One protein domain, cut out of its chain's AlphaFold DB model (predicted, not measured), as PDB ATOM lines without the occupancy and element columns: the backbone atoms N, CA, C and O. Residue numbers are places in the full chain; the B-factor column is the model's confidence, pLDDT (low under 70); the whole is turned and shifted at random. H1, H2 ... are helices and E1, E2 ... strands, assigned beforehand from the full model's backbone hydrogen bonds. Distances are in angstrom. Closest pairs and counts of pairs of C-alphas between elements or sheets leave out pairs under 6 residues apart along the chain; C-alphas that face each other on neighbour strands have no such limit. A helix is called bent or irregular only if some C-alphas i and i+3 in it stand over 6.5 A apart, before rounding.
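AT A GLANCE: This is residues 30 to 167 of the 168 residues of the protein "DUF4348 domain-containing protein" of Bacteroides sp. OM08-11 (UniProt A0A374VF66). A twisted, curled sheet of five antiparallel strands, E3 to E7, forms a wall, and the long helix H3 runs at a distance from it, on the side of its edge strand E7. The start of H3 meets a separate two-strand hairpin, E1 and E2, its other end comes close to the short helix H2, and part of the unnamed stretch 67 to 83 runs between E7 and H3. The printed part has 138 residues, with three named helices and seven named strands in the order H1 H2 E1 E2 E3 E4 E5 E6 E7 H3, a mixed class of helices and strands. The larger sheet runs E3 E4 E5 E6 E7. The whole is compact, with a radius of gyration of the C-alphas of 15.6 A and spans of 45 by 37 by 30 A.

IN THESE COORDINATES: E3 holds residues 84 to 87, beginning at C-alpha 84 (-42.493, -24.185, 18.128). E4 is residues 93 to 101, 22.1 A long; E5 is 105 to 112, 23.4 A; E6 is 119 to 126, 22.1 A; E7 is 129 to 137, 23.4 A, and bends by 51 degrees at residue 134. E1 is residues 53 to 56 and E2 is 63 to 66. H1 is residues 30 to 34, from C-alpha 30 at (-30.917, -35.212, 7.431), and H2 is 38 to 43. H3, residues 146 to 166, spans 31.4 A and ends at C-alpha 166 (-47.515, -43.057, 3.995); it is irregular, with C-alphas 147 and 150 7.2 A apart.

HOW THE PARTS SIT: E3 to E7 form a meander, each strand the antiparallel neighbour of the one before. N 86 and O 94 of the hairpin E3 and E4 are 2.9 A apart, within hydrogen-bond range. So are N 97 and O 109 of E4 and E5, 2.9 A, N 108 and O 121 of E5 and E6, 2.9 A, and N 122 and O 134 of E6 and E7, 3.0 A. H1 and H2 only graze this sheet, and touch each other only at the corner, closest at the C-alphas of Phe 34 and Gln 41, 4.6 A. H3 is not on the sheet. H2 and H3 are close but not clearly touching, with the closest C-alphas, Ala 38 and Glu 164, 5.7 A apart, at a steep tilt of 65 degrees, opposite ways. The hairpin E1 and E2 has N 55 and O 64 3.0 A apart. The closest C-alphas of E1 and H3, Leu 55 and Ile 146, are 6.3 A apart, and E2 and H3 are near each other. Every O i to N i+4 pair is within hydrogen-bond range in H1 and H2, and 14 of 17 are in H3.

THE WHOLE: The C-alphas of Asp 59 and Asp 128 are the two farthest apart, at 45.9 A. The printed part has no cut, and the link from E2 to E3, residues 67 to 83, is long. The mean pLDDT of the printed part is 96.9, and no printed residue is under 70.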
ATOM      1  N   PHE A  30     -30.772 -33.989   6.646       98.56
ATOM      2  CA  PHE A  30     -30.917 -35.212   7.431       98.56
ATOM      3  C   PHE A  30     -32.296 -35.283   8.089       98.56
ATOM      4  O   PHE A  30     -32.997 -36.269   7.879       98.56
ATOM      5  N   LEU A  31     -32.696 -34.243   8.829       98.50
ATOM      6  CA  LEU A  31     -33.935 -34.223   9.605       98.50
ATOM      7  C   LEU A  31     -35.157 -34.365   8.697       98.50
ATOM      8  O   LEU A  31     -36.018 -35.188   8.973       98.50
ATOM      9  N   GLN A  32     -35.175 -33.662   7.561       98.19
ATOM     10  CA  GLN A  32     -36.246 -33.782   6.572       98.19
ATOM     11  C   GLN A  32     -36.409 -35.223   6.068       98.19
ATOM     12  O   GLN A  32     -37.526 -35.708   5.925       98.19
ATOM     13  N   LYS A  33     -35.308 -35.926   5.776       98.31
ATOM     14  CA  LYS A  33     -35.367 -37.337   5.357       98.31
ATOM     15  C   LYS A  33     -35.747 -38.251   6.516       98.31
ATOM     16  O   LYS A  33     -36.491 -39.203   6.318       98.31
ATOM     17  N   PHE A  34     -35.224 -37.961   7.706       98.62
ATOM     18  CA  PHE A  34     -35.502 -38.700   8.930       98.62
ATOM     19  C   PHE A  34     -37.001 -38.732   9.217       98.62
ATOM     20  O   PHE A  34     -37.519 -39.800   9.510       98.62
ATOM     21  N   THR A  35     -37.703 -37.615   9.044       98.06
ATOM     22  CA  THR A  35     -39.138 -37.491   9.332       98.06
ATOM     23  C   THR A  35     -40.068 -37.838   8.166       98.06
ATOM     24  O   THR A  35     -41.281 -37.761   8.322       98.06
ATOM     25  N   SER A  36     -39.537 -38.212   6.994       97.31
ATOM     26  CA  SER A  36     -40.348 -38.490   5.791       97.31
ATOM     27  C   SER A  36     -40.169 -39.888   5.196       97.31
ATOM     28  O   SER A  36     -40.839 -40.212   4.216       97.31
ATOM     29  N   SER A  37     -39.286 -40.714   5.762       98.12
ATOM     30  CA  SER A  37     -39.069 -42.099   5.332       98.12
ATOM     31  C   SER A  37     -38.748 -42.987   6.528       98.12
ATOM     32  O   SER A  37     -37.710 -42.823   7.175       98.12
ATOM     33  N   ALA A  38     -39.610 -43.961   6.801       97.38
ATOM     34  CA  ALA A  38     -39.459 -44.903   7.903       97.38
ATOM     35  C   ALA A  38     -38.185 -45.743   7.759       97.38
ATOM     36  O   ALA A  38     -37.408 -45.892   8.708       97.38
ATOM     37  N   SER A  39     -37.914 -46.255   6.554       97.94
ATOM     38  CA  SER A  39     -36.699 -47.028   6.289       97.94
ATOM     39  C   SER A  39     -35.429 -46.201   6.511       97.94
ATOM     40  O   SER A  39     -34.468 -46.693   7.119       97.94
ATOM     41  N   PHE A  40     -35.429 -44.928   6.098       98.56
ATOM     42  CA  PHE A  40     -34.330 -44.015   6.388       98.56
ATOM     43  C   PHE A  40     -34.225 -43.728   7.888       98.56
ATOM     44  O   PHE A  40     -33.119 -43.825   8.426       98.56
ATOM     45  N   GLN A  41     -35.341 -43.463   8.572       98.69
ATOM     46  CA  GLN A  41     -35.382 -43.214  10.012       98.69
ATOM     47  C   GLN A  41     -34.723 -44.358  10.787       98.69
ATOM     48  O   GLN A  41     -33.732 -44.144  11.487       98.69
ATOM     49  N   TYR A  42     -35.163 -45.599  10.561       98.50
ATOM     50  CA  TYR A  42     -34.569 -46.780  11.188       98.50
ATOM     51  C   TYR A  42     -33.080 -46.950  10.873       98.50
ATOM     52  O   TYR A  42     -32.315 -47.369  11.740       98.50
ATOM     53  N   SER A  43     -32.639 -46.613   9.656       98.56
ATOM     54  CA  SER A  43     -31.218 -46.700   9.280       98.56
ATOM     55  C   SER A  43     -30.323 -45.710  10.037       98.56
ATOM     56  O   SER A  43     -29.103 -45.893  10.103       98.56
ATOM     57  N   ARG A  44     -30.923 -44.655  10.598       98.75
ATOM     58  CA  ARG A  44     -30.241 -43.557  11.282       98.75
ATOM     59  C   ARG A  44     -30.428 -43.568  12.791       98.75
ATOM     60  O   ARG A  44     -30.076 -42.594  13.444       98.75
ATOM     61  N   ILE A  45     -30.886 -44.675  13.359       98.88
ATOM     62  CA  ILE A  45     -30.943 -44.860  14.808       98.88
ATOM     63  C   ILE A  45     -29.919 -45.916  15.216       98.88
ATOM     64  O   ILE A  45     -29.821 -46.991  14.619       98.88
ATOM     65  N   LYS A  46     -29.118 -45.614  16.237       98.69
ATOM     66  CA  LYS A  46     -28.186 -46.575  16.834       98.69
ATOM     67  C   LYS A  46     -28.914 -47.377  17.908       98.69
ATOM     68  O   LYS A  46     -28.973 -46.945  19.049       98.69
ATOM     69  N   PHE A  47     -29.458 -48.534  17.535       98.56
ATOM     70  CA  PHE A  47     -30.053 -49.466  18.495       98.56
ATOM     71  C   PHE A  47     -29.017 -50.429  19.118       98.56
ATOM     72  O   PHE A  47     -28.099 -50.858  18.413       98.56
ATOM     73  N   PRO A  48     -29.212 -50.851  20.385       98.62
ATOM     74  CA  PRO A  48     -30.133 -50.235  21.343       98.62
ATOM     75  C   PRO A  48     -29.691 -48.800  21.664       98.62
ATOM     76  O   PRO A  48     -28.502 -48.493  21.565       98.62
ATOM     77  N   LEU A  49     -30.642 -47.934  22.022       98.75
ATOM     78  CA  LEU A  49     -30.308 -46.570  22.441       98.75
ATOM     79  C   LEU A  49     -29.462 -46.586  23.720       98.75
ATOM     80  O   LEU A  49     -29.442 -47.578  24.456       98.75
ATOM     81  N   LYS A  50     -28.748 -45.485  23.976       98.56
ATOM     82  CA  LYS A  50     -27.877 -45.353  25.153       98.56
ATOM     83  C   LYS A  50     -28.656 -45.485  26.461       98.56
ATOM     84  O   LYS A  50     -28.202 -46.201  27.355       98.56
ATOM     85  N   SER A  51     -29.807 -44.826  26.567       98.44
ATOM     86  CA  SER A  51     -30.697 -44.937  27.715       98.44
ATOM     87  C   SER A  51     -31.665 -46.112  27.522       98.44
ATOM     88  O   SER A  51     -32.306 -46.229  26.474       98.44
ATOM     89  N   PRO A  52     -31.780 -47.025  28.505       98.38
ATOM     90  CA  PRO A  52     -32.833 -48.027  28.501       98.38
ATOM     91  C   PRO A  52     -34.180 -47.381  28.842       98.38
ATOM     92  O   PRO A  52     -34.237 -46.299  29.420       98.38
ATOM     93  N   ILE A  53     -35.261 -48.104  28.573       98.56
ATOM     94  CA  ILE A  53     -36.564 -47.824  29.175       98.56
ATOM     95  C   ILE A  53     -36.477 -48.186  30.661       98.56
ATOM     96  O   ILE A  53     -35.969 -49.263  30.992       98.56
ATOM     97  N   ILE A  54     -36.961 -47.317  31.545       97.81
ATOM     98  CA  ILE A  54     -36.981 -47.535  32.995       97.81
ATOM     99  C   ILE A  54     -38.426 -47.421  33.468       97.81
ATOM    100  O   ILE A  54     -39.012 -46.355  33.348       97.81
ATOM    101  N   LEU A  55     -38.978 -48.510  34.002       98.00
ATOM    102  CA  LEU A  55     -40.335 -48.560  34.558       98.00
ATOM    103  C   LEU A  55     -40.287 -48.948  36.033       98.00
ATOM    104  O   LEU A  55     -39.342 -49.616  36.464       98.00
ATOM    105  N   LEU A  56     -41.309 -48.577  36.797       97.25
ATOM    106  CA  LEU A  56     -41.449 -48.987  38.192       97.25
ATOM    107  C   LEU A  56     -42.171 -50.332  38.291       97.25
ATOM    108  O   LEU A  56     -43.097 -50.629  37.538       97.25
ATOM    109  N   LYS A  57     -41.736 -51.167  39.233       95.62
ATOM    110  CA  LYS A  57     -42.506 -52.339  39.656       95.62
ATOM    111  C   LYS A  57     -43.735 -51.906  40.450       95.62
ATOM    112  O   LYS A  57     -43.840 -50.766  40.884       95.62
ATOM    113  N   ASP A  58     -44.619 -52.864  40.713       92.62
ATOM    114  CA  ASP A  58     -45.864 -52.663  41.467       92.62
ATOM    115  C   ASP A  58     -45.664 -52.092  42.887       92.62
ATOM    116  O   ASP A  58     -46.623 -51.648  43.514       92.62
ATOM    117  N   ASP A  59     -44.436 -52.112  43.416       93.75
ATOM    118  CA  ASP A  59     -44.087 -51.476  44.690       93.75
ATOM    119  C   ASP A  59     -43.924 -49.946  44.596       93.75
ATOM    120  O   ASP A  59     -43.839 -49.292  45.632       93.75
ATOM    121  N   GLY A  60     -43.903 -49.378  43.386       92.50
ATOM    122  CA  GLY A  60     -43.775 -47.941  43.130       92.50
ATOM    123  C   GLY A  60     -42.385 -47.359  43.404       92.50
ATOM    124  O   GLY A  60     -42.204 -46.151  43.285       92.50
ATOM    125  N   GLU A  61     -41.401 -48.185  43.763       93.19
ATOM    126  CA  GLU A  61     -40.057 -47.731  44.150       93.19
ATOM    127  C   GLU A  61     -38.952 -48.448  43.367       93.19
ATOM    128  O   GLU A  61     -37.916 -47.858  43.049       93.19
ATOM    129  N   THR A  62     -39.141 -49.728  43.040       96.81
ATOM    130  CA  THR A  62     -38.110 -50.527  42.384       96.81
ATOM    131  C   THR A  62     -38.139 -50.316  40.876       96.81
ATOM    132  O   THR A  62     -39.068 -50.736  40.190       96.81
ATOM    133  N   GLU A  63     -37.051 -49.776  40.331       97.38
ATOM    134  CA  GLU A  63     -36.849 -49.669  38.887       97.38
ATOM    135  C   GLU A  63     -36.589 -51.033  38.219       97.38
ATOM    136  O   GLU A  63     -35.811 -51.870  38.697       97.38
ATOM    137  N   GLN A  64     -37.159 -51.220  37.033       97.81
ATOM    138  CA  GLN A  64     -36.825 -52.279  36.091       97.81
ATOM    139  C   GLN A  64     -36.435 -51.678  34.740       97.81
ATOM    140  O   GLN A  64     -37.109 -50.802  34.208       97.81
ATOM    141  N   LYS A  65     -35.328 -52.173  34.177       98.31
ATOM    142  CA  LYS A  65     -34.738 -51.644  32.943       98.31
ATOM    143  C   LYS A  65     -34.993 -52.579  31.770       98.31
ATOM    144  O   LYS A  65     -34.699 -53.772  31.861       98.31
ATOM    145  N   PHE A  66     -35.453 -52.024  30.657       98.44
ATOM    146  CA  PHE A  66     -35.677 -52.738  29.405       98.44
ATOM    147  C   PHE A  66     -34.844 -52.103  28.283       98.44
ATOM    148  O   PHE A  66     -34.781 -50.878  28.181       98.44
ATOM    149  N   PRO A  67     -34.196 -52.892  27.412       98.50
ATOM    150  CA  PRO A  67     -33.450 -52.336  26.287       98.50
ATOM    151  C   PRO A  67     -34.356 -51.556  25.326       98.50
ATOM    152  O   PRO A  67     -35.302 -52.122  24.768       98.50
ATOM    153  N   PHE A  68     -34.021 -50.291  25.059       98.62
ATOM    154  CA  PHE A  68     -34.711 -49.488  24.050       98.62
ATOM    155  C   PHE A  68     -34.252 -49.927  22.651       98.62
ATOM    156  O   PHE A  68     -33.186 -49.554  22.157       98.62
ATOM    157  N   THR A  69     -35.035 -50.813  22.048       98.62
ATOM    158  CA  THR A  69     -34.716 -51.585  20.838       98.62
ATOM    159  C   THR A  69     -35.600 -51.151  19.670       98.62
ATOM    160  O   THR A  69     -36.530 -50.370  19.850       98.62
ATOM    161  N   ARG A  70     -35.299 -51.614  18.448       98.50
ATOM    162  CA  ARG A  70     -35.994 -51.163  17.228       98.50
ATOM    163  C   ARG A  70     -37.506 -51.386  17.275       98.50
ATOM    164  O   ARG A  70     -38.255 -50.532  16.819       98.50
ATOM    165  N   ASP A  71     -37.947 -52.508  17.831       98.00
ATOM    166  CA  ASP A  71     -39.359 -52.851  18.026       98.00
ATOM    167  C   ASP A  71     -40.082 -51.910  19.006       98.00
ATOM    168  O   ASP A  71     -41.304 -51.867  19.020       98.00
ATOM    169  N   LYS A  72     -39.344 -51.118  19.786       98.62
ATOM    170  CA  LYS A  72     -39.885 -50.175  20.777       98.62
ATOM    171  C   LYS A  72     -39.820 -48.722  20.310       98.62
ATOM    172  O   LYS A  72     -40.186 -47.823  21.056       98.62
ATOM    173  N   TRP A  73     -39.324 -48.470  19.103       98.62
ATOM    174  CA  TRP A  73     -39.174 -47.117  18.580       98.62
ATOM    175  C   TRP A  73     -40.478 -46.612  17.944       98.62
ATOM    176  O   TRP A  73     -40.906 -47.216  16.955       98.62
ATOM    177  N   PRO A  74     -41.080 -45.518  18.445       98.25
ATOM    178  CA  PRO A  74     -42.153 -44.817  17.746       98.25
ATOM    179  C   PRO A  74     -41.570 -43.969  16.610       98.25
ATOM    180  O   PRO A  74     -40.663 -43.166  16.835       98.25
ATOM    181  N   LEU A  75     -42.057 -44.167  15.383       98.38
ATOM    182  CA  LEU A  75     -41.633 -43.379  14.229       98.38
ATOM    183  C   LEU A  75     -42.064 -41.919  14.403       98.38
ATOM    184  O   LEU A  75     -43.201 -41.631  14.761       98.38
ATOM    185  N   LEU A  76     -41.129 -41.003  14.161       98.00
ATOM    186  CA  LEU A  76     -41.325 -39.567  14.365       98.00
ATOM    187  C   LEU A  76     -41.574 -38.863  13.032       98.00
ATOM    188  O   LEU A  76     -40.812 -39.049  12.080       98.00
ATOM    189  N   ASP A  77     -42.600 -38.026  12.976       97.00
ATOM    190  CA  ASP A  77     -42.942 -37.239  11.793       97.00
ATOM    191  C   ASP A  77     -42.353 -35.816  11.842       97.00
ATOM    192  O   ASP A  77     -41.596 -35.448  12.747       97.00
ATOM    193  N   GLU A  78     -42.641 -35.013  10.812       96.75
ATOM    194  CA  GLU A  78     -42.132 -33.641  10.718       96.75
ATOM    195  C   GLU A  78     -42.703 -32.746  11.819       96.75
ATOM    196  O   GLU A  78     -41.963 -31.937  12.374       96.75
ATOM    197  N   GLU A  79     -43.987 -32.899  12.154       96.00
ATOM    198  CA  GLU A  79     -44.642 -32.054  13.154       96.00
ATOM    199  C   GLU A  79     -44.082 -32.324  14.555       96.00
ATOM    200  O   GLU A  79     -43.831 -31.383  15.306       96.00
ATOM    201  N   THR A  80     -43.766 -33.583  14.866       96.25
ATOM    202  CA  THR A  80     -43.147 -33.997  16.131       96.25
ATOM    203  C   THR A  80     -41.802 -33.305  16.378       96.25
ATOM    204  O   THR A  80     -41.491 -32.936  17.510       96.25
ATOM    205  N   LEU A  81     -40.989 -33.114  15.330       97.44
ATOM    206  CA  LEU A  81     -39.629 -32.559  15.426       97.44
ATOM    207  C   LEU A  81     -39.514 -31.102  14.950       97.44
ATOM    208  O   LEU A  81     -38.416 -30.601  14.682       97.44
ATOM    209  N   LYS A  82     -40.641 -30.403  14.852       97.06
ATOM    210  CA  LYS A  82     -40.706 -28.995  14.467       97.06
ATOM    211  C   LYS A  82     -40.557 -28.102  15.689       97.06
ATOM    212  O   LYS A  82     -41.257 -28.282  16.679       97.06
ATOM    213  N   GLU A  83     -39.667 -27.112  15.620       97.81
ATOM    214  CA  GLU A  83     -39.534 -26.117  16.690       97.81
ATOM    215  C   GLU A  83     -40.757 -25.193  16.739       97.81
ATOM    216  O   GLU A  83     -41.232 -24.707  15.707       97.81
ATOM    217  N   GLY A  84     -41.255 -24.919  17.940       97.31
ATOM    218  CA  GLY A  84     -42.493 -24.185  18.128       97.31
ATOM    219  C   GLY A  84     -42.781 -23.824  19.580       97.31
ATOM    220  O   GLY A  84     -42.161 -24.308  20.526       97.31
ATOM    221  N   ARG A  85     -43.750 -22.923  19.738       97.00
ATOM    222  CA  ARG A  85     -44.375 -22.581  21.015       97.00
ATOM    223  C   ARG A  85     -45.863 -22.404  20.762       97.00
ATOM    224  O   ARG A  85     -46.241 -21.561  19.949       97.00
ATOM    225  N   ILE A  86     -46.683 -23.182  21.452       94.50
ATOM    226  CA  ILE A  86     -48.141 -23.155  21.350       94.50
ATOM    227  C   ILE A  86     -48.685 -22.816  22.736       94.50
ATOM    228  O   ILE A  86     -48.272 -23.416  23.722       94.50
ATOM    229  N   THR A  87     -49.581 -21.834  22.814       94.56
ATOM    230  CA  THR A  87     -50.344 -21.543  24.033       94.56
ATOM    231  C   THR A  87     -51.752 -22.085  23.843       94.56
ATOM    232  O   THR A  87     -52.448 -21.672  22.917       94.56
ATOM    233  N   GLU A  88     -52.147 -23.016  24.700       90.50
ATOM    234  CA  GLU A  88     -53.477 -23.615  24.720       90.50
ATOM    235  C   GLU A  88     -54.500 -22.679  25.373       90.50
ATOM    236  O   GLU A  88     -54.148 -21.774  26.135       90.50
ATOM    237  N   GLU A  89     -55.785 -22.899  25.088       87.06
ATOM    238  CA  GLU A  89     -56.880 -22.076  25.626       87.06
ATOM    239  C   GLU A  89     -56.940 -22.105  27.163       87.06
ATOM    240  O   GLU A  89     -57.287 -21.102  27.787       87.06
ATOM    241  N   GLU A  90     -56.536 -23.221  27.775       88.06
ATOM    242  CA  GLU A  90     -56.457 -23.401  29.231       88.06
ATOM    243  C   GLU A  90     -55.184 -22.787  29.851       88.06
ATOM    244  O   GLU A  90     -54.991 -22.836  31.064       88.06
ATOM    245  N   GLY A  91     -54.322 -22.163  29.037       86.56
ATOM    246  CA  GLY A  91     -53.111 -21.460  29.470       86.56
ATOM    247  C   GLY A  91     -51.835 -22.303  29.467       86.56
ATOM    248  O   GLY A  91     -50.752 -21.738  29.632       86.56
ATOM    249  N   GLY A  92     -51.934 -23.614  29.228       92.69
ATOM    250  CA  GLY A  92     -50.780 -24.493  29.044       92.69
ATOM    251  C   GLY A  92     -49.907 -24.034  27.875       92.69
ATOM    252  O   GLY A  92     -50.408 -23.629  26.825       92.69
ATOM    253  N   VAL A  93     -48.585 -24.061  28.049       96.69
ATOM    254  CA  VAL A  93     -47.641 -23.703  26.985       96.69
ATOM    255  C   VAL A  93     -46.848 -24.932  26.586       96.69
ATOM    256  O   VAL A  93     -46.012 -25.393  27.356       96.69
ATOM    257  N   TYR A  94     -47.060 -25.410  25.365       95.81
ATOM    258  CA  TYR A  94     -46.252 -26.459  24.758       95.81
ATOM    259  C   TYR A  94     -45.074 -25.841  24.002       95.81
ATOM    260  O   TYR A  94     -45.252 -24.909  23.211       95.81
ATOM    261  N   ILE A  95     -43.862 -26.334  24.245       97.69
ATOM    262  CA  ILE A  95     -42.629 -25.861  23.613       97.69
ATOM    263  C   ILE A  95     -41.911 -27.049  22.996       97.69
ATOM    264  O   ILE A  95     -41.736 -28.075  23.640       97.69
ATOM    265  N   SER A  96     -41.424 -26.865  21.776       98.00
ATOM    266  CA  SER A  96     -40.512 -27.776  21.096       98.00
ATOM    267  C   SER A  96     -39.309 -26.991  20.572       98.00
ATOM    268  O   SER A  96     -39.466 -25.951  19.925       98.00
ATOM    269  N   ARG A  97     -38.084 -27.413  20.895       98.25
ATOM    270  CA  ARG A  97     -36.857 -26.680  20.527       98.25
ATOM    271  C   ARG A  97     -35.606 -27.542  20.607       98.25
ATOM    272  O   ARG A  97     -35.550 -28.501  21.374       98.25
ATOM    273  N   PHE A  98     -34.547 -27.119  19.921       98.38
ATOM    274  CA  PHE A  98     -33.207 -27.621  20.225       98.38
ATOM    275  C   PHE A  98     -32.654 -26.971  21.502       98.38
ATOM    276  O   PHE A  98     -32.373 -25.771  21.532       98.38
ATOM    277  N   THR A  99     -32.454 -27.762  22.554       98.06
ATOM    278  CA  THR A  99     -31.792 -27.329  23.799       98.06
ATOM    279  C   THR A  99     -30.273 -27.395  23.688       98.06
ATOM    280  O   THR A  99     -29.565 -26.579  24.284       98.06
ATOM    281  N   VAL A 100     -29.759 -28.284  22.834       98.56
ATOM    282  CA  VAL A 100     -28.358 -28.309  22.405       98.56
ATOM    283  C   VAL A 100     -28.298 -28.206  20.887       98.56
ATOM    284  O   VAL A 100     -28.936 -28.970  20.171       98.56
ATOM    285  N   ASN A 101     -27.482 -27.279  20.380       97.94
ATOM    286  CA  ASN A 101     -27.286 -27.079  18.945       97.94
ATOM    287  C   ASN A 101     -25.799 -26.863  18.612       97.94
ATOM    288  O   ASN A 101     -25.363 -25.762  18.280       97.94
ATOM    289  N   LYS A 102     -24.992 -27.920  18.755       98.00
ATOM    290  CA  LYS A 102     -23.557 -27.924  18.424       98.00
ATOM    291  C   LYS A 102     -23.332 -28.537  17.037       98.00
ATOM    292  O   LYS A 102     -24.247 -29.101  16.433       98.00
ATOM    293  N   ALA A 103     -22.105 -28.412  16.528       96.94
ATOM    294  CA  ALA A 103     -21.727 -28.933  15.211       96.94
ATOM    295  C   ALA A 103     -21.893 -30.459  15.114       96.94
ATOM    296  O   ALA A 103     -22.384 -30.943  14.111       96.94
ATOM    297  N   THR A 104     -21.565 -31.200  16.176       97.56
ATOM    298  CA  THR A 104     -21.565 -32.676  16.168       97.56
ATOM    299  C   THR A 104     -22.578 -33.309  17.124       97.56
ATOM    300  O   THR A 104     -22.638 -34.530  17.231       97.56
ATOM    301  N   LEU A 105     -23.335 -32.492  17.860       98.50
ATOM    302  CA  LEU A 105     -24.305 -32.925  18.864       98.50
ATOM    303  C   LEU A 105     -25.483 -31.958  18.866       98.50
ATOM    304  O   LEU A 105     -25.287 -30.746  19.010       98.50
ATOM    305  N   LYS A 106     -26.695 -32.489  18.750       98.81
ATOM    306  CA  LYS A 106     -27.926 -31.725  18.920       98.81
ATOM    307  C   LYS A 106     -28.889 -32.489  19.809       98.81
ATOM    308  O   LYS A 106     -28.979 -33.707  19.709       98.81
ATOM    309  N   GLU A 107     -29.605 -31.767  20.650       98.81
ATOM    310  CA  GLU A 107     -30.616 -32.326  21.543       98.81
ATOM    311  C   GLU A 107     -31.894 -31.537  21.318       98.81
ATOM    312  O   GLU A 107     -31.880 -30.307  21.396       98.81
ATOM    313  N   PHE A 108     -32.954 -32.246  20.953       98.81
ATOM    314  CA  PHE A 108     -34.288 -31.697  20.766       98.81
ATOM    315  C   PHE A 108     -35.149 -32.107  21.947       98.81
ATOM    316  O   PHE A 108     -35.149 -33.285  22.301       98.81
ATOM    317  N   GLU A 109     -35.886 -31.164  22.517       98.56
ATOM    318  CA  GLU A 109     -36.867 -31.423  23.567       98.56
ATOM    319  C   GLU A 109     -38.221 -30.855  23.166       98.56
ATOM    320  O   GLU A 109     -38.296 -29.767  22.584       98.56
ATOM    321  N   ALA A 110     -39.280 -31.587  23.503       98.31
ATOM    322  CA  ALA A 110     -40.648 -31.111  23.419       98.31
ATOM    323  C   ALA A 110     -41.432 -31.490  24.682       98.31
ATOM    324  O   ALA A 110     -41.182 -32.539  25.273       98.31
ATOM    325  N   GLY A 111     -42.340 -30.616  25.108       97.25
ATOM    326  CA  GLY A 111     -43.161 -30.794  26.305       97.25
ATOM    327  C   GLY A 111     -43.794 -29.485  26.776       97.25
ATOM    328  O   GLY A 111     -43.599 -28.428  26.169       97.25
ATOM    329  N   TYR A 112     -44.557 -29.547  27.865       95.25
ATOM    330  CA  TYR A 112     -45.116 -28.350  28.495       95.25
ATOM    331  C   TYR A 112     -44.042 -27.590  29.296       95.25
ATOM    332  O   TYR A 112     -43.246 -28.204  29.993       95.25
ATOM    333  N   ASP A 113     -44.029 -26.252  29.217       91.38
ATOM    334  CA  ASP A 113     -43.017 -25.357  29.835       91.38
ATOM    335  C   ASP A 113     -42.888 -25.563  31.362       91.38
ATOM    336  O   ASP A 113     -41.816 -25.392  31.937       91.38
ATOM    337  N   GLU A 114     -43.980 -25.962  32.019       89.31
ATOM    338  CA  GLU A 114     -44.055 -26.203  33.468       89.31
ATOM    339  C   GLU A 114     -43.994 -27.699  33.837       89.31
ATOM    340  O   GLU A 114     -44.430 -28.103  34.914       89.31
ATOM    341  N   SER A 115     -43.503 -28.553  32.940       90.56
ATOM    342  CA  SER A 115     -43.419 -30.004  33.134       90.56
ATOM    343  C   SER A 115     -42.085 -30.561  32.637       90.56
ATOM    344  O   SER A 115     -41.327 -29.885  31.942       90.56
ATOM    345  N   GLU A 116     -41.790 -31.808  33.003       92.19
ATOM    346  CA  GLU A 116     -40.712 -32.557  32.355       92.19
ATOM    347  C   GLU A 116     -41.020 -32.716  30.852       92.19
ATOM    348  O   GLU A 116     -42.194 -32.776  30.466       92.19
ATOM    349  N   PRO A 117     -39.996 -32.753  29.981       95.00
ATOM    350  CA  PRO A 117     -40.213 -32.910  28.549       95.00
ATOM    351  C   PRO A 117     -40.848 -34.271  28.256       95.00
ATOM    352  O   PRO A 117     -40.360 -35.287  28.740       95.00
ATOM    353  N   SER A 118     -41.870 -34.296  27.402       96.62
ATOM    354  CA  SER A 118     -42.511 -35.531  26.934       96.62
ATOM    355  C   SER A 118     -41.683 -36.273  25.883       96.62
ATOM    356  O   SER A 118     -41.855 -37.471  25.637       96.62
ATOM    357  N   LEU A 119     -40.758 -35.555  25.245       98.38
ATOM    358  CA  LEU A 119     -39.855 -36.066  24.230       98.38
ATOM    359  C   LEU A 119     -38.480 -35.426  24.396       98.38
ATOM    360  O   LEU A 119     -38.360 -34.203  24.459       98.38
ATOM    361  N   ARG A 120     -37.427 -36.243  24.355       98.62
ATOM    362  CA  ARG A 120     -36.050 -35.772  24.172       98.62
ATOM    363  C   ARG A 120     -35.317 -36.666  23.190       98.62
ATOM    364  O   ARG A 120     -35.190 -37.855  23.452       98.62
ATOM    365  N   ILE A 121     -34.769 -36.107  22.113       98.75
ATOM    366  CA  ILE A 121     -33.996 -36.844  21.102       98.75
ATOM    367  C   ILE A 121     -32.562 -36.327  21.042       98.75
ATOM    368  O   ILE A 121     -32.339 -35.125  20.889       98.75
ATOM    369  N   VAL A 122     -31.587 -37.238  21.096       98.88
ATOM    370  CA  VAL A 122     -30.159 -36.913  20.979       98.88
ATOM    371  C   VAL A 122     -29.629 -37.331  19.612       98.88
ATOM    372  O   VAL A 122     -29.532 -38.523  19.299       98.88
ATOM    373  N   PHE A 123     -29.218 -36.342  18.823       98.88
ATOM    374  CA  PHE A 123     -28.581 -36.509  17.524       98.88
ATOM    375  C   PHE A 123     -27.068 -36.329  17.638       98.88
ATOM    376  O   PHE A 123     -26.590 -35.287  18.087       98.88
ATOM    377  N   GLU A 124     -26.304 -37.305  17.161       98.75
ATOM    378  CA  GLU A 124     -24.848 -37.230  17.072       98.75
ATOM    379  C   GLU A 124     -24.394 -37.386  15.626       98.75
ATOM    380  O   GLU A 124     -24.865 -38.260  14.891       98.75
ATOM    381  N   LEU A 125     -23.438 -36.551  15.229       98.31
ATOM    382  CA  LEU A 125     -22.709 -36.738  13.989       98.31
ATOM    383  C   LEU A 125     -21.617 -37.787  14.224       98.31
ATOM    384  O   LEU A 125     -20.657 -37.552  14.961       98.31
ATOM    385  N   ILE A 126     -21.760 -38.951  13.595       97.44
ATOM    386  CA  ILE A 126     -20.818 -40.065  13.706       97.44
ATOM    387  C   ILE A 126     -20.176 -40.282  12.339       97.44
ATOM    388  O   ILE A 126     -20.795 -40.825  11.421       97.44
ATOM    389  N   GLY A 127     -18.916 -39.863  12.215       95.50
ATOM    390  CA  GLY A 127     -18.257 -39.761  10.917       95.50
ATOM    391  C   GLY A 127     -18.834 -38.586  10.131       95.50
ATOM    392  O   GLY A 127     -18.791 -37.455  10.598       95.50
ATOM    393  N   ASP A 128     -19.376 -38.863   8.953       95.88
ATOM    394  CA  ASP A 128     -19.976 -37.900   8.026       95.88
ATOM    395  C   ASP A 128     -21.516 -37.876   8.078       95.88
ATOM    396  O   ASP A 128     -22.142 -37.188   7.273       95.88
ATOM    397  N   LYS A 129     -22.137 -38.641   8.987       98.38
ATOM    398  CA  LYS A 129     -23.588 -38.886   9.022       98.38
ATOM    399  C   LYS A 129     -24.186 -38.645  10.398       98.38
ATOM    400  O   LYS A 129     -23.612 -39.046  11.410       98.38
ATOM    401  N   TRP A 130     -25.386 -38.082  10.417       98.75
ATOM    402  CA  TRP A 130     -26.178 -37.927  11.631       98.75
ATOM    403  C   TRP A 130     -26.906 -39.216  12.003       98.75
ATOM    404  O   TRP A 130     -27.400 -39.951  11.136       98.75
ATOM    405  N   TYR A 131     -26.975 -39.465  13.309       98.88
ATOM    406  CA  TYR A 131     -27.731 -40.555  13.907       98.88
ATOM    407  C   TYR A 131     -28.443 -40.096  15.174       98.88
ATOM    408  O   TYR A 131     -27.886 -39.328  15.955       98.88
ATOM    409  N   VAL A 132     -29.622 -40.652  15.431       98.88
ATOM    410  CA  VAL A 132     -30.197 -40.679  16.775       98.88
ATOM    411  C   VAL A 132     -29.444 -41.720  17.595       98.88
ATOM    412  O   VAL A 132     -29.278 -42.868  17.167       98.88
ATOM    413  N   THR A 133     -28.965 -41.314  18.766       98.88
ATOM    414  CA  THR A 133     -28.224 -42.195  19.684       98.88
ATOM    415  C   THR A 133     -28.892 -42.356  21.036       98.88
ATOM    416  O   THR A 133     -28.567 -43.300  21.757       98.88
ATOM    417  N   ASP A 134     -29.827 -41.468  21.370       98.75
ATOM    418  CA  ASP A 134     -30.608 -41.575  22.589       98.75
ATOM    419  C   ASP A 134     -31.995 -40.945  22.450       98.75
ATOM    420  O   ASP A 134     -32.206 -40.084  21.588       98.75
ATOM    421  N   CYS A 135     -32.930 -41.400  23.283       98.56
ATOM    422  CA  CYS A 135     -34.318 -40.950  23.296       98.56
ATOM    423  C   CYS A 135     -34.933 -41.109  24.688       98.56
ATOM    424  O   CYS A 135     -34.761 -42.141  25.334       98.56
ATOM    425  N   TYR A 136     -35.695 -40.105  25.104       98.12
ATOM    426  CA  TYR A 136     -36.775 -40.242  26.073       98.12
ATOM    427  C   TYR A 136     -38.096 -39.967  25.351       98.12
ATOM    428  O   TYR A 136     -38.161 -39.042  24.539       98.12
ATOM    429  N   ASN A 137     -39.126 -40.760  25.640       96.75
ATOM    430  CA  ASN A 137     -40.460 -40.591  25.079       96.75
ATOM    431  C   ASN A 137     -41.513 -41.073  26.086       96.75
ATOM    432  O   ASN A 137     -41.386 -42.180  26.620       96.75
ATOM    433  N   ASP A 138     -42.553 -40.268  26.294       96.62
ATOM    434  CA  ASP A 138     -43.641 -40.526  27.241       96.62
ATOM    435  C   ASP A 138     -44.440 -41.807  26.992       96.62
ATOM    436  O   ASP A 138     -45.088 -42.290  27.919       96.62
ATOM    437  N   TRP A 139     -44.328 -42.427  25.811       97.50
ATOM    438  CA  TRP A 139     -44.793 -43.802  25.591       97.50
ATOM    439  C   TRP A 139     -44.314 -44.771  26.681       97.50
ATOM    440  O   TRP A 139     -45.002 -45.745  26.974       97.50
ATOM    441  N   TYR A 140     -43.143 -44.518  27.273       97.81
ATOM    442  CA  TYR A 140     -42.551 -45.336  28.330       97.81
ATOM    443  C   TYR A 140     -42.206 -44.529  29.587       97.81
ATOM    444  O   TYR A 140     -41.145 -44.740  30.182       97.81
ATOM    445  N   ASN A 141     -43.062 -43.577  29.962       95.38
ATOM    446  CA  ASN A 141     -42.893 -42.824  31.204       95.38
ATOM    447  C   ASN A 141     -42.976 -43.736  32.451       95.38
ATOM    448  O   ASN A 141     -43.345 -44.908  32.377       95.38
ATOM    449  N   PHE A 142     -42.628 -43.185  33.616       92.06
ATOM    450  CA  PHE A 142     -42.606 -43.938  34.875       92.06
ATOM    451  C   PHE A 142     -43.981 -44.424  35.352       92.06
ATOM    452  O   PHE A 142     -44.030 -45.354  36.158       92.06
ATOM    453  N   ASP A 143     -45.066 -43.828  34.855       93.69
ATOM    454  CA  ASP A 143     -46.431 -44.220  35.205       93.69
ATOM    455  C   ASP A 143     -46.896 -45.460  34.425       93.69
ATOM    456  O   ASP A 143     -47.886 -46.077  34.816       93.69
ATOM    457  N   LEU A 144     -46.186 -45.861  33.358       97.06
ATOM    458  CA  LEU A 144     -46.491 -47.074  32.602       97.06
ATOM    459  C   LEU A 144     -46.244 -48.328  33.464       97.06
ATOM    460  O   LEU A 144     -45.087 -48.644  33.781       97.06
ATOM    461  N   PRO A 145     -47.287 -49.123  33.775       96.88
ATOM    462  CA  PRO A 145     -47.104 -50.380  34.482       96.88
ATOM    463  C   PRO A 145     -46.288 -51.364  33.641       96.88
ATOM    464  O   PRO A 145     -46.527 -51.538  32.445       96.88
ATOM    465  N   ILE A 146     -45.369 -52.100  34.271       97.44
ATOM    466  CA  ILE A 146     -44.541 -53.101  33.569       97.44
ATOM    467  C   ILE A 146     -45.392 -54.126  32.804       97.44
ATOM    468  O   ILE A 146     -45.004 -54.551  31.715       97.44
ATOM    469  N   GLY A 147     -46.547 -54.514  33.353       96.62
ATOM    470  CA  GLY A 147     -47.475 -55.447  32.710       96.62
ATOM    471  C   GLY A 147     -48.095 -54.930  31.406       96.62
ATOM    472  O   GLY A 147     -48.537 -55.740  30.596       96.62
ATOM    473  N   GLU A 148     -48.089 -53.616  31.178       97.62
ATOM    474  CA  GLU A 148     -48.651 -52.969  29.986       97.62
ATOM    475  C   GLU A 148     -47.596 -52.705  28.904       97.62
ATOM    476  O   GLU A 148     -47.945 -52.421  27.761       97.62
ATOM    477  N   LEU A 149     -46.300 -52.878  29.202       98.19
ATOM    478  CA  LEU A 149     -45.214 -52.598  28.256       98.19
ATOM    479  C   LEU A 149     -45.377 -53.333  26.915       98.19
ATOM    480  O   LEU A 149     -45.130 -52.749  25.862       98.19
ATOM    481  N   GLU A 150     -45.778 -54.606  26.925       98.12
ATOM    482  CA  GLU A 150     -45.980 -55.368  25.683       98.12
ATOM    483  C   GLU A 150     -47.141 -54.818  24.843       98.12
ATOM    484  O   GLU A 150     -47.057 -54.784  23.614       98.12
ATOM    485  N   GLU A 151     -48.209 -54.358  25.495       98.44
ATOM    486  CA  GLU A 151     -49.356 -53.747  24.828       98.44
ATOM    487  C   GLU A 151     -48.998 -52.375  24.255       98.44
ATOM    488  O   GLU A 151     -49.277 -52.123  23.085       98.44
ATOM    489  N   THR A 152     -48.287 -51.542  25.015       98.50
ATOM    490  CA  THR A 152     -47.744 -50.262  24.542       98.50
ATOM    491  C   THR A 152     -46.874 -50.453  23.302       98.50
ATOM    492  O   THR A 152     -47.063 -49.777  22.291       98.50
ATOM    493  N   VAL A 153     -45.959 -51.429  23.331       98.62
ATOM    494  CA  VAL A 153     -45.113 -51.758  22.175       98.62
ATOM    495  C   VAL A 153     -45.961 -52.197  20.981       98.62
ATOM    496  O   VAL A 153     -45.681 -51.790  19.854       98.62
ATOM    497  N   ARG A 154     -47.019 -52.990  21.189       98.50
ATOM    498  CA  ARG A 154     -47.935 -53.383  20.107       98.50
ATOM    499  C   ARG A 154     -48.622 -52.166  19.482       98.50
ATOM    500  O   ARG A 154     -48.643 -52.090  18.256       98.50
ATOM    501  N   THR A 155     -49.126 -51.234  20.288       98.44
ATOM    502  CA  THR A 155     -49.761 -49.995  19.807       98.44
ATOM    503  C   THR A 155     -48.787 -49.167  18.971       98.44
ATOM    504  O   THR A 155     -49.102 -48.806  17.841       98.44
ATOM    505  N   ILE A 156     -47.553 -48.984  19.445       98.31
ATOM    506  CA  ILE A 156     -46.498 -48.299  18.683       98.31
ATOM    507  C   ILE A 156     -46.240 -48.994  17.343       98.31
ATOM    508  O   ILE A 156     -46.099 -48.347  16.310       98.31
ATOM    509  N   GLN A 157     -46.199 -50.326  17.322       98.31
ATOM    510  CA  GLN A 157     -46.015 -51.081  16.080       98.31
ATOM    511  C   GLN A 157     -47.218 -50.985  15.128       98.31
ATOM    512  O   GLN A 157     -47.063 -51.228  13.930       98.31
ATOM    513  N   GLU A 158     -48.417 -50.689  15.623       97.88
ATOM    514  CA  GLU A 158     -49.600 -50.413  14.800       97.88
ATOM    515  C   GLU A 158     -49.539 -49.006  14.202       97.88
ATOM    516  O   GLU A 158     -49.716 -48.863  12.991       97.88
ATOM    517  N   GLU A 159     -49.186 -47.998  15.001       97.44
ATOM    518  CA  GLU A 159     -48.971 -46.628  14.520       97.44
ATOM    519  C   GLU A 159     -47.822 -46.548  13.508       97.44
ATOM    520  O   GLU A 159     -47.959 -45.931  12.452       97.44
ATOM    521  N   ASN A 160     -46.721 -47.264  13.760       98.06
ATOM    522  CA  ASN A 160     -45.593 -47.343  12.833       98.06
ATOM    523  C   ASN A 160     -45.999 -47.926  11.479       98.06
ATOM    524  O   ASN A 160     -45.555 -47.425  10.452       98.06
ATOM    525  N   ARG A 161     -46.858 -48.954  11.455       97.06
ATOM    526  CA  ARG A 161     -47.359 -49.529  10.197       97.06
ATOM    527  C   ARG A 161     -48.155 -48.503   9.393       97.06
ATOM    528  O   ARG A 161     -47.950 -48.395   8.190       97.06
ATOM    529  N   ALA A 162     -49.007 -47.721  10.055       94.88
ATOM    530  CA  ALA A 162     -49.742 -46.641   9.398       94.88
ATOM    531  C   ALA A 162     -48.801 -45.548   8.857       94.88
ATOM    532  O   ALA A 162     -48.994 -45.058   7.746       94.88
ATOM    533  N   PHE A 163     -47.748 -45.203   9.605       93.56
ATOM    534  CA  PHE A 163     -46.729 -44.260   9.147       93.56
ATOM    535  C   PHE A 163     -45.947 -44.802   7.939       93.56
ATOM    536  O   PHE A 163     -45.789 -44.096   6.948       93.56
ATOM    537  N   GLU A 164     -45.490 -46.056   7.984       95.38
ATOM    538  CA  GLU A 164     -44.741 -46.722   6.907       95.38
ATOM    539  C   GLU A 164     -45.515 -46.771   5.580       95.38
ATOM    540  O   GLU A 164     -44.914 -46.637   4.515       95.38
ATOM    541  N   GLU A 165     -46.843 -46.922   5.623       93.69
ATOM    542  CA  GLU A 165     -47.697 -46.888   4.427       93.69
ATOM    543  C   GLU A 165     -47.689 -45.518   3.728       93.69
ATOM    544  O   GLU A 165     -47.780 -45.446   2.499       93.69
ATOM    545  N   LEU A 166     -47.561 -44.435   4.497       90.62
ATOM    546  CA  LEU A 166     -47.515 -43.057   3.995       90.62
ATOM    547  C   LEU A 166     -46.080 -42.584   3.701       90.62
ATOM    548  O   LEU A 166     -45.876 -41.717   2.846       90.62
ATOM    549  N   HIS A 167     -45.094 -43.169   4.385       89.25
ATOM    550  CA  HIS A 167     -43.697 -42.732   4.436       89.25
ATOM    551  C   HIS A 167     -42.717 -43.925   4.372       89.25
ATOM    552  O   HIS A 167     -42.040 -44.215   5.364       89.25
TER     553      HIS A 167